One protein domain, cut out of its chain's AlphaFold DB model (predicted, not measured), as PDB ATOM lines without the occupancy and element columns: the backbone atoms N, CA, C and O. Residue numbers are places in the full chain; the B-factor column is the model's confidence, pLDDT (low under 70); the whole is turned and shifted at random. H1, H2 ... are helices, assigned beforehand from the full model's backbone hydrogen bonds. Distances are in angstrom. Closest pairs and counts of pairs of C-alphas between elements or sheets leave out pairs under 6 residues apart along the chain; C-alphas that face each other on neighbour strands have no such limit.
ATOM      1  N   ILE A  23     223.934 236.533 310.630       64.81
ATOM      2  CA  ILE A  23     224.630 236.754 309.359       64.81
ATOM      3  C   ILE A  23     226.032 236.143 309.497       64.81
ATOM      4  O   ILE A  23     226.808 236.616 310.337       64.81
ATOM      5  N   PRO A  24     226.387 235.104 308.715       68.00
ATOM      6  CA  PRO A  24     227.652 234.423 308.918       68.00
ATOM      7  C   PRO A  24     228.790 235.408 308.648       68.00
ATOM      8  O   PRO A  24     228.806 236.087 307.620       68.00
ATOM      9  N   ASN A  25     229.749 235.503 309.572       77.31
ATOM     10  CA  ASN A  25     230.879 236.426 309.450       77.31
ATOM     11  C   ASN A  25     231.917 235.881 308.453       77.31
ATOM     12  O   ASN A  25     233.002 235.427 308.815       77.31
ATOM     13  N   ILE A  26     231.522 235.884 307.183       81.94
ATOM     14  CA  ILE A  26     232.293 235.443 306.025       81.94
ATOM     15  C   ILE A  26     232.504 236.636 305.079       81.94
ATOM     16  O   ILE A  26     231.648 237.527 305.005       81.94
ATOM     17  N   PRO A  27     233.619 236.688 304.326       84.81
ATOM     18  CA  PRO A  27     233.941 237.839 303.479       84.81
ATOM     19  C   PRO A  27     232.866 238.137 302.422       84.81
ATOM     20  O   PRO A  27     232.671 239.296 302.069       84.81
ATOM     21  N   GLN A  28     232.117 237.129 301.966       83.94
ATOM     22  CA  GLN A  28     231.004 237.282 301.024       83.94
ATOM     23  C   GLN A  28     229.854 238.110 301.622       83.94
ATOM     24  O   GLN A  28     229.338 239.008 300.959       83.94
ATOM     25  N   CYS A  29     229.494 237.869 302.889       81.69
ATOM     26  CA  CYS A  29     228.496 238.675 303.594       81.69
ATOM     27  C   CYS A  29     228.985 240.110 303.781       81.69
ATOM     28  O   CYS A  29     228.284 241.046 303.402       81.69
ATOM     29  N   ASN A  30     230.208 240.290 304.282       84.25
ATOM     30  CA  ASN A  30     230.774 241.622 304.501       84.25
ATOM     31  C   ASN A  30     230.843 242.427 303.188       84.25
ATOM     32  O   ASN A  30     230.414 243.578 303.155       84.25
ATOM     33  N   ASN A  31     231.273 241.813 302.081       86.25
ATOM     34  CA  ASN A  31     231.274 242.454 300.761       86.25
ATOM     35  C   ASN A  31     229.862 242.781 300.257       86.25
ATOM     36  O   ASN A  31     229.671 243.846 299.672       86.25
ATOM     37  N   CYS A  32     228.871 241.919 300.504       85.00
ATOM     38  CA  CYS A  32     227.477 242.217 300.178       85.00
ATOM     39  C   CYS A  32     226.967 243.447 300.947       85.00
ATOM     40  O   CYS A  32     226.567 244.435 300.333       85.00
ATOM     41  N   PHE A  33     227.025 243.425 302.283       82.94
ATOM     42  CA  PHE A  33     226.474 244.500 303.116       82.94
ATOM     43  C   PHE A  33     227.215 245.832 302.956       82.94
ATOM     44  O   PHE A  33     226.571 246.876 302.996       82.94
ATOM     45  N   ASN A  34     228.528 245.808 302.699       85.19
ATOM     46  CA  ASN A  34     229.299 247.016 302.382       85.19
ATOM     47  C   ASN A  34     228.985 247.588 300.990       85.19
ATOM     48  O   ASN A  34     229.200 248.777 300.765       85.19
ATOM     49  N   SER A  35     228.508 246.756 300.058       84.38
ATOM     50  CA  SER A  35     228.133 247.194 298.708       84.38
ATOM     51  C   SER A  35     226.696 247.701 298.624       84.38
ATOM     52  O   SER A  35     226.394 248.479 297.725       84.38
ATOM     53  N   LEU A  36     225.815 247.258 299.526       82.62
ATOM     54  CA  LEU A  36     224.413 247.668 299.570       82.62
ATOM     55  C   LEU A  36     224.238 249.155 299.949       82.62
ATOM     56  O   LEU A  36     225.069 249.720 300.667       82.62
ATOM     57  N   PRO A  37     223.117 249.789 299.548       79.94
ATOM     58  CA  PRO A  37     222.790 251.145 299.973       79.94
ATOM     59  C   PRO A  37     222.738 251.300 301.500       79.94
ATOM     60  O   PRO A  37     222.342 250.396 302.242       79.94
ATOM     61  N   LYS A  38     223.093 252.490 301.997       81.50
ATOM     62  CA  LYS A  38     223.018 252.797 303.435       81.50
ATOM     63  C   LYS A  38     221.586 252.621 303.955       81.50
ATOM     64  O   LYS A  38     220.630 253.036 303.308       81.50
ATOM     65  N   GLY A  39     221.453 252.018 305.136       80.06
ATOM     66  CA  GLY A  39     220.159 251.676 305.740       80.06
ATOM     67  C   GLY A  39     219.571 250.337 305.275       80.06
ATOM     68  O   GLY A  39     218.602 249.872 305.869       80.06
ATOM     69  N   CYS A  40     220.160 249.661 304.282       79.38
ATOM     70  CA  CYS A  40     219.632 248.379 303.814       79.38
ATOM     71  C   CYS A  40     219.712 247.255 304.841       79.38
ATOM     72  O   CYS A  40     218.754 246.502 304.977       79.38
ATOM     73  N   MET A  41     220.797 247.169 305.611       76.25
ATOM     74  CA  MET A  41     220.911 246.186 306.694       76.25
ATOM     75  C   MET A  41     219.792 246.356 307.738       76.25
ATOM     76  O   MET A  41     219.233 245.370 308.205       76.25
ATOM     77  N   GLU A  42     219.404 247.596 308.044       77.31
ATOM     78  CA  GLU A  42     218.319 247.911 308.980       77.31
ATOM     79  C   GLU A  42     216.937 247.603 308.381       77.31
ATOM     80  O   GLU A  42     216.132 246.918 309.009       77.31
ATOM     81  N   LYS A  43     216.675 248.023 307.133       75.56
ATOM     82  CA  LYS A  43     215.438 247.693 306.398       75.56
ATOM     83  C   LYS A  43     215.235 246.179 306.279       75.56
ATOM     84  O   LYS A  43     214.132 245.692 306.509       75.56
ATOM     85  N   ILE A  44     216.299 245.439 305.966       74.12
ATOM     86  CA  ILE A  44     216.304 243.975 305.886       74.12
ATOM     87  C   ILE A  44     216.093 243.356 307.274       74.12
ATOM     88  O   ILE A  44     215.228 242.500 307.409       74.12
ATOM     89  N   SER A  45     216.785 243.818 308.319       72.12
ATOM     90  CA  SER A  45     216.566 243.350 309.700       72.12
ATOM     91  C   SER A  45     215.095 243.512 310.128       72.12
ATOM     92  O   SER A  45     214.452 242.569 310.599       72.12
ATOM     93  N   ASN A  46     214.512 244.679 309.839       68.69
ATOM     94  CA  ASN A  46     213.119 245.008 310.144       68.69
ATOM     95  C   ASN A  46     212.095 244.323 309.214       68.69
ATOM     96  O   ASN A  46     210.914 244.260 309.566       68.69
ATOM     97  N   SER A  47     212.515 243.770 308.066       67.50
ATOM     98  CA  SER A  47     211.631 243.043 307.134       67.50
ATOM     99  C   SER A  47     210.941 241.842 307.781       67.50
ATOM    100  O   SER A  47     209.796 241.535 307.457       67.50
ATOM    101  N   SER A  48     211.605 241.225 308.760       63.22
ATOM    102  CA  SER A  48     211.093 240.107 309.554       63.22
ATOM    103  C   SER A  48     209.789 240.415 310.307       63.22
ATOM    104  O   SER A  48     209.048 239.495 310.647       63.22
ATOM    105  N   THR A  49     209.499 241.696 310.564       67.50
ATOM    106  CA  THR A  49     208.390 242.139 311.425       67.50
ATOM    107  C   THR A  49     207.126 242.550 310.667       67.50
ATOM    108  O   THR A  49     206.046 242.573 311.257       67.50
ATOM    109  N   ASN A  50     207.231 242.914 309.383       69.06
ATOM    110  CA  ASN A  50     206.116 243.482 308.622       69.06
ATOM    111  C   ASN A  50     206.314 243.319 307.106       69.06
ATOM    112  O   ASN A  50     207.320 243.764 306.549       69.06
ATOM    113  N   THR A  51     205.314 242.756 306.424       71.62
ATOM    114  CA  THR A  51     205.318 242.498 304.973       71.62
ATOM    115  C   THR A  51     205.564 243.754 304.129       71.62
ATOM    116  O   THR A  51     206.291 243.692 303.140       71.62
ATOM    117  N   THR A  52     205.030 244.912 304.528       72.38
ATOM    118  CA  THR A  52     205.241 246.187 303.816       72.38
ATOM    119  C   THR A  52     206.691 246.662 303.949       72.38
ATOM    120  O   THR A  52     207.295 247.130 302.979       72.38
ATOM    121  N   THR A  53     207.290 246.485 305.130       69.50
ATOM    122  CA  THR A  53     208.716 246.755 305.360       69.50
ATOM    123  C   THR A  53     209.587 245.788 304.562       69.50
ATOM    124  O   THR A  53     210.589 246.214 303.992       69.50
ATOM    125  N   ALA A  54     209.186 244.518 304.442       67.44
ATOM    126  CA  ALA A  54     209.880 243.533 303.619       67.44
ATOM    127  C   ALA A  54     209.856 243.873 302.127       67.44
ATOM    128  O   ALA A  54     210.905 243.845 301.487       67.44
ATOM    129  N   GLN A  55     208.704 244.272 301.585       72.75
ATOM    130  CA  GLN A  55     208.600 244.723 300.196       72.75
ATOM    131  C   GLN A  55     209.471 245.964 299.942       72.75
ATOM    132  O   GLN A  55     210.214 246.006 298.963       72.75
ATOM    133  N   THR A  56     209.446 246.930 300.866       76.19
ATOM    134  CA  THR A  56     210.283 248.140 300.800       76.19
ATOM    135  C   THR A  56     211.776 247.799 300.864       76.19
ATOM    136  O   THR A  56     212.566 248.334 300.097       76.19
ATOM    137  N   ALA A  57     212.182 246.874 301.741       78.69
ATOM    138  CA  ALA A  57     213.564 246.403 301.830       78.69
ATOM    139  C   ALA A  57     214.004 245.664 300.555       78.69
ATOM    140  O   ALA A  57     215.128 245.845 300.092       78.69
ATOM    141  N   TYR A  58     213.122 244.858 299.958       74.00
ATOM    142  CA  TYR A  58     213.401 244.153 298.709       74.00
ATOM    143  C   TYR A  58     213.631 245.142 297.556       74.00
ATOM    144  O   TYR A  58     214.636 245.046 296.852       74.00
ATOM    145  N   GLN A  59     212.754 246.143 297.423       80.62
ATOM    146  CA  GLN A  59     212.881 247.227 296.447       80.62
ATOM    147  C   GLN A  59     214.162 248.051 296.656       80.62
ATOM    148  O   GLN A  59     214.980 248.156 295.743       80.62
ATOM    149  N   ASP A  60     214.349 248.615 297.852       81.38
ATOM    150  CA  ASP A  60     215.407 249.597 298.131       81.38
ATOM    151  C   ASP A  60     216.816 248.988 298.167       81.38
ATOM    152  O   ASP A  60     217.800 249.726 298.106       81.38
ATOM    153  N   CYS A  61     216.927 247.662 298.302       81.94
ATOM    154  CA  CYS A  61     218.199 246.984 298.544       81.94
ATOM    155  C   CYS A  61     218.511 245.912 297.507       81.94
ATOM    156  O   CYS A  61     219.589 245.942 296.915       81.94
ATOM    157  N   LEU A  62     217.586 244.981 297.268       83.25
ATOM    158  CA  LEU A  62     217.835 243.803 296.431       83.25
ATOM    159  C   LEU A  62     217.588 244.112 294.947       83.25
ATOM    160  O   LEU A  62     218.375 243.714 294.093       83.25
ATOM    161  N   CYS A  63     216.592 244.939 294.631       86.12
ATOM    162  CA  CYS A  63     216.358 245.442 293.273       86.12
ATOM    163  C   CYS A  63     217.231 246.656 292.910       86.12
ATOM    164  O   CYS A  63     216.785 247.599 292.256       86.12
ATOM    165  N   THR A  64     218.507 246.627 293.305       86.19
ATOM    166  CA  THR A  64     219.477 247.696 293.029       86.19
ATOM    167  C   THR A  64     220.638 247.209 292.172       86.19
ATOM    168  O   THR A  64     221.053 246.050 292.242       86.19
ATOM    169  N   LYS A  65     221.232 248.122 291.391       86.00
ATOM    170  CA  LYS A  65     222.446 247.825 290.614       86.00
ATOM    171  C   LYS A  65     223.582 247.330 291.522       86.00
ATOM    172  O   LYS A  65     224.274 246.388 291.166       86.00
ATOM    173  N   GLN A  66     223.724 247.919 292.712       86.88
ATOM    174  CA  GLN A  66     224.746 247.555 293.697       86.88
ATOM    175  C   GLN A  66     224.632 246.101 294.177       86.88
ATOM    176  O   GLN A  66     225.652 245.410 294.264       86.88
ATOM    177  N   TYR A  67     223.408 245.627 294.439       86.38
ATOM    178  CA  TYR A  67     223.155 244.225 294.773       86.38
ATOM    179  C   TYR A  67     223.449 243.298 293.592       86.38
ATOM    180  O   TYR A  67     224.136 242.301 293.774       86.38
ATOM    181  N   ILE A  68     222.997 243.638 292.379       88.25
ATOM    182  CA  ILE A  68     223.220 242.805 291.184       88.25
ATOM    183  C   ILE A  68     224.699 242.713 290.802       88.25
ATOM    184  O   ILE A  68     225.182 241.619 290.506       88.25
ATOM    185  N   ASP A  69     225.437 243.823 290.852       89.00
ATOM    186  CA  ASP A  69     226.886 243.841 290.620       89.00
ATOM    187  C   ASP A  69     227.620 242.924 291.626       89.00
ATOM    188  O   ASP A  69     228.635 242.317 291.288       89.00
ATOM    189  N   ASN A  70     227.072 242.763 292.840       88.50
ATOM    190  CA  ASN A  70     227.600 241.913 293.913       88.50
ATOM    191  C   ASN A  70     226.785 240.631 294.149       88.50
ATOM    192  O   ASN A  70     226.929 240.002 295.202       88.50
ATOM    193  N   PHE A  71     225.957 240.215 293.183       87.88
ATOM    194  CA  PHE A  71     224.944 239.177 293.392       87.88
ATOM    195  C   PHE A  71     225.544 237.882 293.941       87.88
ATOM    196  O   PHE A  71     225.025 237.328 294.903       87.88
ATOM    197  N   ILE A  72     226.680 237.437 293.394       87.94
ATOM    198  CA  ILE A  72     227.361 236.214 293.836       87.94
ATOM    199  C   ILE A  72     227.744 236.295 295.323       87.94
ATOM    200  O   ILE A  72     227.512 235.339 296.060       87.94
ATOM    201  N   ASN A  73     228.265 237.433 295.799       87.25
ATOM    202  CA  ASN A  73     228.612 237.632 297.212       87.25
ATOM    203  C   ASN A  73     227.357 237.595 298.098       87.25
ATOM    204  O   ASN A  73     227.323 236.893 299.109       87.25
ATOM    205  N   CYS A  74     226.307 238.308 297.690       84.06
ATOM    206  CA  CYS A  74     225.057 238.390 298.434       84.06
ATOM    207  C   CYS A  74     224.289 237.063 298.485       84.06
ATOM    208  O   CYS A  74     223.906 236.613 299.562       84.06
ATOM    209  N   ALA A  75     224.107 236.397 297.349       85.81
ATOM    210  CA  ALA A  75     223.423 235.115 297.281       85.81
ATOM    211  C   ALA A  75     224.242 233.992 297.946       85.81
ATOM    212  O   ALA A  75     223.652 233.133 298.596       85.81
ATOM    213  N   THR A  76     225.585 234.033 297.908       85.06
ATOM    214  CA  THR A  76     226.427 233.102 298.694       85.06
ATOM    215  C   THR A  76     226.265 233.347 300.195       85.06
ATOM    216  O   THR A  76     226.194 232.392 300.967       85.06
ATOM    217  N   CYS A  77     226.167 234.611 300.624       82.69
ATOM    218  CA  CYS A  77     225.873 234.957 302.014       82.69
ATOM    219  C   CYS A  77     224.524 234.376 302.469       82.69
ATOM    220  O   CYS A  77     224.468 233.703 303.498       82.69
ATOM    221  N   SER A  78     223.461 234.568 301.680       81.00
ATOM    222  CA  SER A  78     222.131 234.013 301.971       81.00
ATOM    223  C   SER A  78     222.098 232.483 301.927       81.00
ATOM    224  O   SER A  78     221.481 231.864 302.790       81.00
ATOM    225  N   ALA A  79     222.791 231.844 300.978       81.06
ATOM    226  CA  ALA A  79     222.929 230.388 300.957       81.06
ATOM    227  C   ALA A  79     223.587 229.889 302.255       81.06
ATOM    228  O   ALA A  79     223.051 228.999 302.915       81.06
ATOM    229  N   LYS A  80     224.681 230.527 302.690       79.31
ATOM    230  CA  LYS A  80     225.365 230.172 303.938       79.31
ATOM    231  C   LYS A  80     224.560 230.476 305.203       79.31
ATOM    232  O   LYS A  80     224.638 229.669 306.126       79.31
ATOM    233  N   SER A  81     223.755 231.543 305.263       73.25
ATOM    234  CA  SER A  81     222.860 231.772 306.416       73.25
ATOM    235  C   SER A  81     221.739 230.726 306.504       73.25
ATOM    236  O   SER A  81     221.270 230.412 307.596       73.25
ATOM    237  N   MET A  82     221.370 230.107 305.378       74.12
ATOM    238  CA  MET A  82     220.464 228.951 305.308       74.12
ATOM    239  C   MET A  82     221.187 227.591 305.419       74.12
ATOM    240  O   MET A  82     220.591 226.556 305.130       74.12
ATOM    241  N   ASN A  83     222.468 227.572 305.815       79.12
ATOM    242  CA  ASN A  83     223.315 226.374 305.896       79.12
ATOM    243  C   ASN A  83     223.363 225.552 304.582       79.12
ATOM    244  O   ASN A  83     223.416 224.323 304.595       79.12
ATOM    245  N   SER A  84     223.333 226.246 303.442       79.62
ATOM    246  CA  SER A  84     223.420 225.682 302.093       79.62
ATOM    247  C   SER A  84     224.782 225.964 301.456       79.62
ATOM    248  O   SER A  84     225.326 227.067 301.552       79.62
ATOM    249  N   ASP A  85     225.314 224.966 300.752       81.50
ATOM    250  CA  ASP A  85     226.533 225.056 299.938       81.50
ATOM    251  C   ASP A  85     226.250 225.413 298.467       81.50
ATOM    252  O   ASP A  85     227.126 225.297 297.608       81.50
ATOM    253  N   GLN A  86     225.022 225.836 298.148       81.19
ATOM    254  CA  GLN A  86     224.654 226.226 296.791       81.19
ATOM    255  C   GLN A  86     225.427 227.479 296.352       81.19
ATOM    256  O   GLN A  86     225.239 228.570 296.889       81.19
ATOM    257  N   ILE A  87     226.281 227.314 295.341       83.25
ATOM    258  CA  ILE A  87     227.018 228.413 294.715       83.25
ATOM    259  C   ILE A  87     226.083 229.104 293.707       83.25
ATOM    260  O   ILE A  87     225.607 228.428 292.789       83.25
ATOM    261  N   PRO A  88     225.816 230.416 293.838       83.06
ATOM    262  CA  PRO A  88     224.988 231.149 292.886       83.06
ATOM    263  C   PRO A  88     225.655 231.232 291.511       83.06
ATOM    264  O   PRO A  88     226.880 231.324 291.402       83.06
ATOM    265  N   THR A  89     224.848 231.263 290.456       87.00
ATOM    266  CA  THR A  89     225.301 231.379 289.066       87.00
ATOM    267  C   THR A  89     224.834 232.688 288.425       87.00
ATOM    268  O   THR A  89     223.908 233.349 288.898       87.00
ATOM    269  N   GLU A  90     225.427 233.055 287.286       85.62
ATOM    270  CA  GLU A  90     224.947 234.193 286.484       85.62
ATOM    271  C   GLU A  90     223.519 233.978 285.942       85.62
ATOM    272  O   GLU A  90     222.833 234.955 285.639       85.62
ATOM    273  N   LYS A  91     223.020 232.731 285.876       84.50
ATOM    274  CA  LYS A  91     221.601 232.496 285.581       84.50
ATOM    275  C   LYS A  91     220.713 232.948 286.741       84.50
ATOM    276  O   LYS A  91     219.751 233.666 286.491       84.50
ATOM    277  N   ASP A  92     221.058 232.608 287.979       82.94
ATOM    278  CA  ASP A  92     220.278 233.016 289.158       82.94
ATOM    279  C   ASP A  92     220.241 234.550 289.294       82.94
ATOM    280  O   ASP A  92     219.206 235.132 289.616       82.94
ATOM    281  N   LYS A  93     221.344 235.223 288.941       83.50
ATOM    282  CA  LYS A  93     221.422 236.689 288.831       83.50
ATOM    283  C   LYS A  93     220.489 237.247 287.754       83.50
ATOM    284  O   LYS A  93     219.772 238.212 288.007       83.50
ATOM    285  N   SER A  94     220.493 236.654 286.557       85.44
ATOM    286  CA  SER A  94     219.591 237.053 285.469       85.44
ATOM    287  C   SER A  94     218.125 236.871 285.871       85.44
ATOM    288  O   SER A  94     217.304 237.751 285.619       85.44
ATOM    289  N   ASP A  95     217.798 235.761 286.531       81.94
ATOM    290  CA  ASP A  95     216.444 235.474 287.003       81.94
ATOM    291  C   ASP A  95     216.026 236.454 288.121       81.94
ATOM    292  O   ASP A  95     214.886 236.924 288.135       81.94
ATOM    293  N   ALA A  96     216.954 236.877 288.991       82.38
ATOM    294  CA  ALA A  96     216.723 237.944 289.969       82.38
ATOM    295  C   ALA A  96     216.460 239.315 289.306       82.38
ATOM    296  O   ALA A  96     215.531 240.021 289.702       82.38
ATOM    297  N   MET A  97     217.205 239.682 288.253       83.75
ATOM    298  CA  MET A  97     216.952 240.916 287.486       83.75
ATOM    299  C   MET A  97     215.575 240.908 286.803       83.75
ATOM    300  O   MET A  97     214.870 241.925 286.809       83.75
ATOM    301  N   VAL A  98     215.174 239.764 286.239       85.62
ATOM    302  CA  VAL A  98     213.836 239.571 285.655       85.62
ATOM    303  C   VAL A  98     212.756 239.675 286.734       85.62
ATOM    304  O   VAL A  98     211.758 240.356 286.516       85.62
ATOM    305  N   THR A  99     212.979 239.084 287.911       81.56
ATOM    306  CA  THR A  99     212.050 239.145 289.054       81.56
ATOM    307  C   THR A  99     211.848 240.579 289.547       81.56
ATOM    308  O   THR A  99     210.721 241.041 289.683       81.56
ATOM    309  N   CYS A 100     212.923 241.344 289.741       83.19
ATOM    310  CA  CYS A 100     212.805 242.759 290.102       83.19
ATOM    311  C   CYS A 100     212.041 243.570 289.044       83.19
ATOM    312  O   CYS A 100     211.179 244.382 289.382       83.19
ATOM    313  N   SER A 101     212.280 243.291 287.761       85.12
ATOM    314  CA  SER A 101     211.553 243.934 286.663       85.12
ATOM    315  C   SER A 101     210.061 243.569 286.647       85.12
ATOM    316  O   SER A 101     209.232 244.449 286.420       85.12
ATOM    317  N   SER A 102     209.696 242.311 286.929       82.50
ATOM    318  CA  SER A 102     208.294 241.864 286.974       82.50
ATOM    319  C   SER A 102     207.521 242.417 288.176       82.50
ATOM    320  O   SER A 102     206.314 242.629 288.077       82.50
ATOM    321  N   LEU A 103     208.215 242.731 289.275       76.06
ATOM    322  CA  LEU A 103     207.659 243.405 290.454       76.06
ATOM    323  C   LEU A 103     207.481 244.929 290.276       76.06
ATOM    324  O   LEU A 103     207.048 245.603 291.207       76.06
ATOM    325  N   GLY A 104     207.802 245.482 289.101       80.88
ATOM    326  CA  GLY A 104     207.726 246.925 288.835       80.88
ATOM    327  C   GLY A 104     208.956 247.715 289.297       80.88
ATOM    328  O   GLY A 104     208.930 248.945 289.279       80.88
ATOM    329  N   PHE A 105     210.045 247.029 289.655       81.69
ATOM    330  CA  PHE A 105     211.321 247.613 290.078       81.69
ATOM    331  C   PHE A 105     212.435 247.267 289.072       81.69
ATOM    332  O   PHE A 105     213.390 246.565 289.418       81.69
ATOM    333  N   PRO A 106     212.324 247.706 287.797       77.31
ATOM    334  CA  PRO A 106     213.332 247.417 286.789       77.31
ATOM    335  C   PRO A 106     214.668 248.000 287.236       77.31
ATOM    336  O   PRO A 106     214.810 249.206 287.452       77.31
ATOM    337  N   ILE A 107     215.656 247.121 287.377       79.94
ATOM    338  CA  ILE A 107     216.985 247.507 287.826       79.94
ATOM    339  C   ILE A 107     217.607 248.316 286.703       79.94
ATOM    340  O   ILE A 107     218.037 247.763 285.690       79.94
ATOM    341  N   GLN A 108     217.619 249.639 286.868       60.38
ATOM    342  CA  GLN A 108     218.212 250.526 285.886       60.38
ATOM    343  C   GLN A 108     219.705 250.226 285.808       60.38
ATOM    344  O   GLN A 108     220.501 250.642 286.657       60.38
ATOM    345  N   VAL A 109     220.075 249.498 284.756       55.00
ATOM    346  CA  VAL A 109     221.446 249.377 284.280       55.00
ATOM    347  C   VAL A 109     221.809 250.747 283.718       55.00
ATOM    348  O   VAL A 109     221.763 250.971 282.511       55.00
ATOM    349  N   LEU A 110     222.074 251.697 284.624       43.78
ATOM    350  CA  LEU A 110     222.521 253.034 284.270       43.78
ATOM    351  C   LEU A 110     223.715 252.836 283.330       43.78
ATOM    352  O   LEU A 110     224.663 252.157 283.746       43.78
TER     353      LEU A 110
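AT A GLANCE: This is residues 23 to 110 of the 170 residues of an uncharacterized protein of Basidiobolus meristosporus CBS 931.73 (UniProt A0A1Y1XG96). Two pairs of short helices stand side by side, the hairpin H2 and H3 and the crossed pair H1 and H5, with little H4 between them at one end. H6 runs across that end from near the beginning of H5 towards H3, and residues 103 to 110 lead away from its end, across its line, to Leu 110. The 88 printed residues hold six named helices, H1 to H6 in order, and no named strand; the class is all helix. The whole is compact, with a radius of gyration of the C-alphas of 12.5 A and spans of 31 by 30 by 20 A.

HOW THE PARTS SIT: Start with H1, residues 27 to 35, and look on to H5, residues 71 to 81: they touch, closest at the C-alphas of Gln 28 and Asn 73, 4.5 A apart. They run opposite ways at a steep tilt of 55 degrees. H2, residues 40 to 47, and H3, residues 51 to 62, form a helical hairpin at a shallow tilt of 22 degrees; their closest C-alphas, Ser 47 and Ala 54, are 4.0 A apart. H3 and H5 are apart. H4, residues 65 to 69, only just touches H1, with 3 pairs of C-alphas within 8 A, the closest being Ser 35 and Gln 66 at 6.1 A. H6, residues 90 to 102, only just touches H5, with residues 90 to 93 alone and 3 pairs within 8 A; the closest C-alphas are Phe 71 and Lys 93, 6.3 A apart, and the lines are about perpendicular at 84 degrees. In H1, H2, H3, H4, H5 and H6 every O i to N i+4 pair is within hydrogen-bond range.

IN THESE COORDINATES: Find C-alpha 27 at (233.941, 237.839, 303.479), where H1 begins. H3 covers 15.2 A, H5 15.1 A, and H6 18.3 A, ending at C-alpha 102 at (208.294, 241.864, 286.974).

THE WHOLE: The C-alphas farthest apart, Asn 83 and Leu 110, are 34.3 A apart. The printed part has no cut and no long link. Look for pLDDT under 70 at residues 23 to 24, 46 to 50, 53 to 54 and 108 to 110.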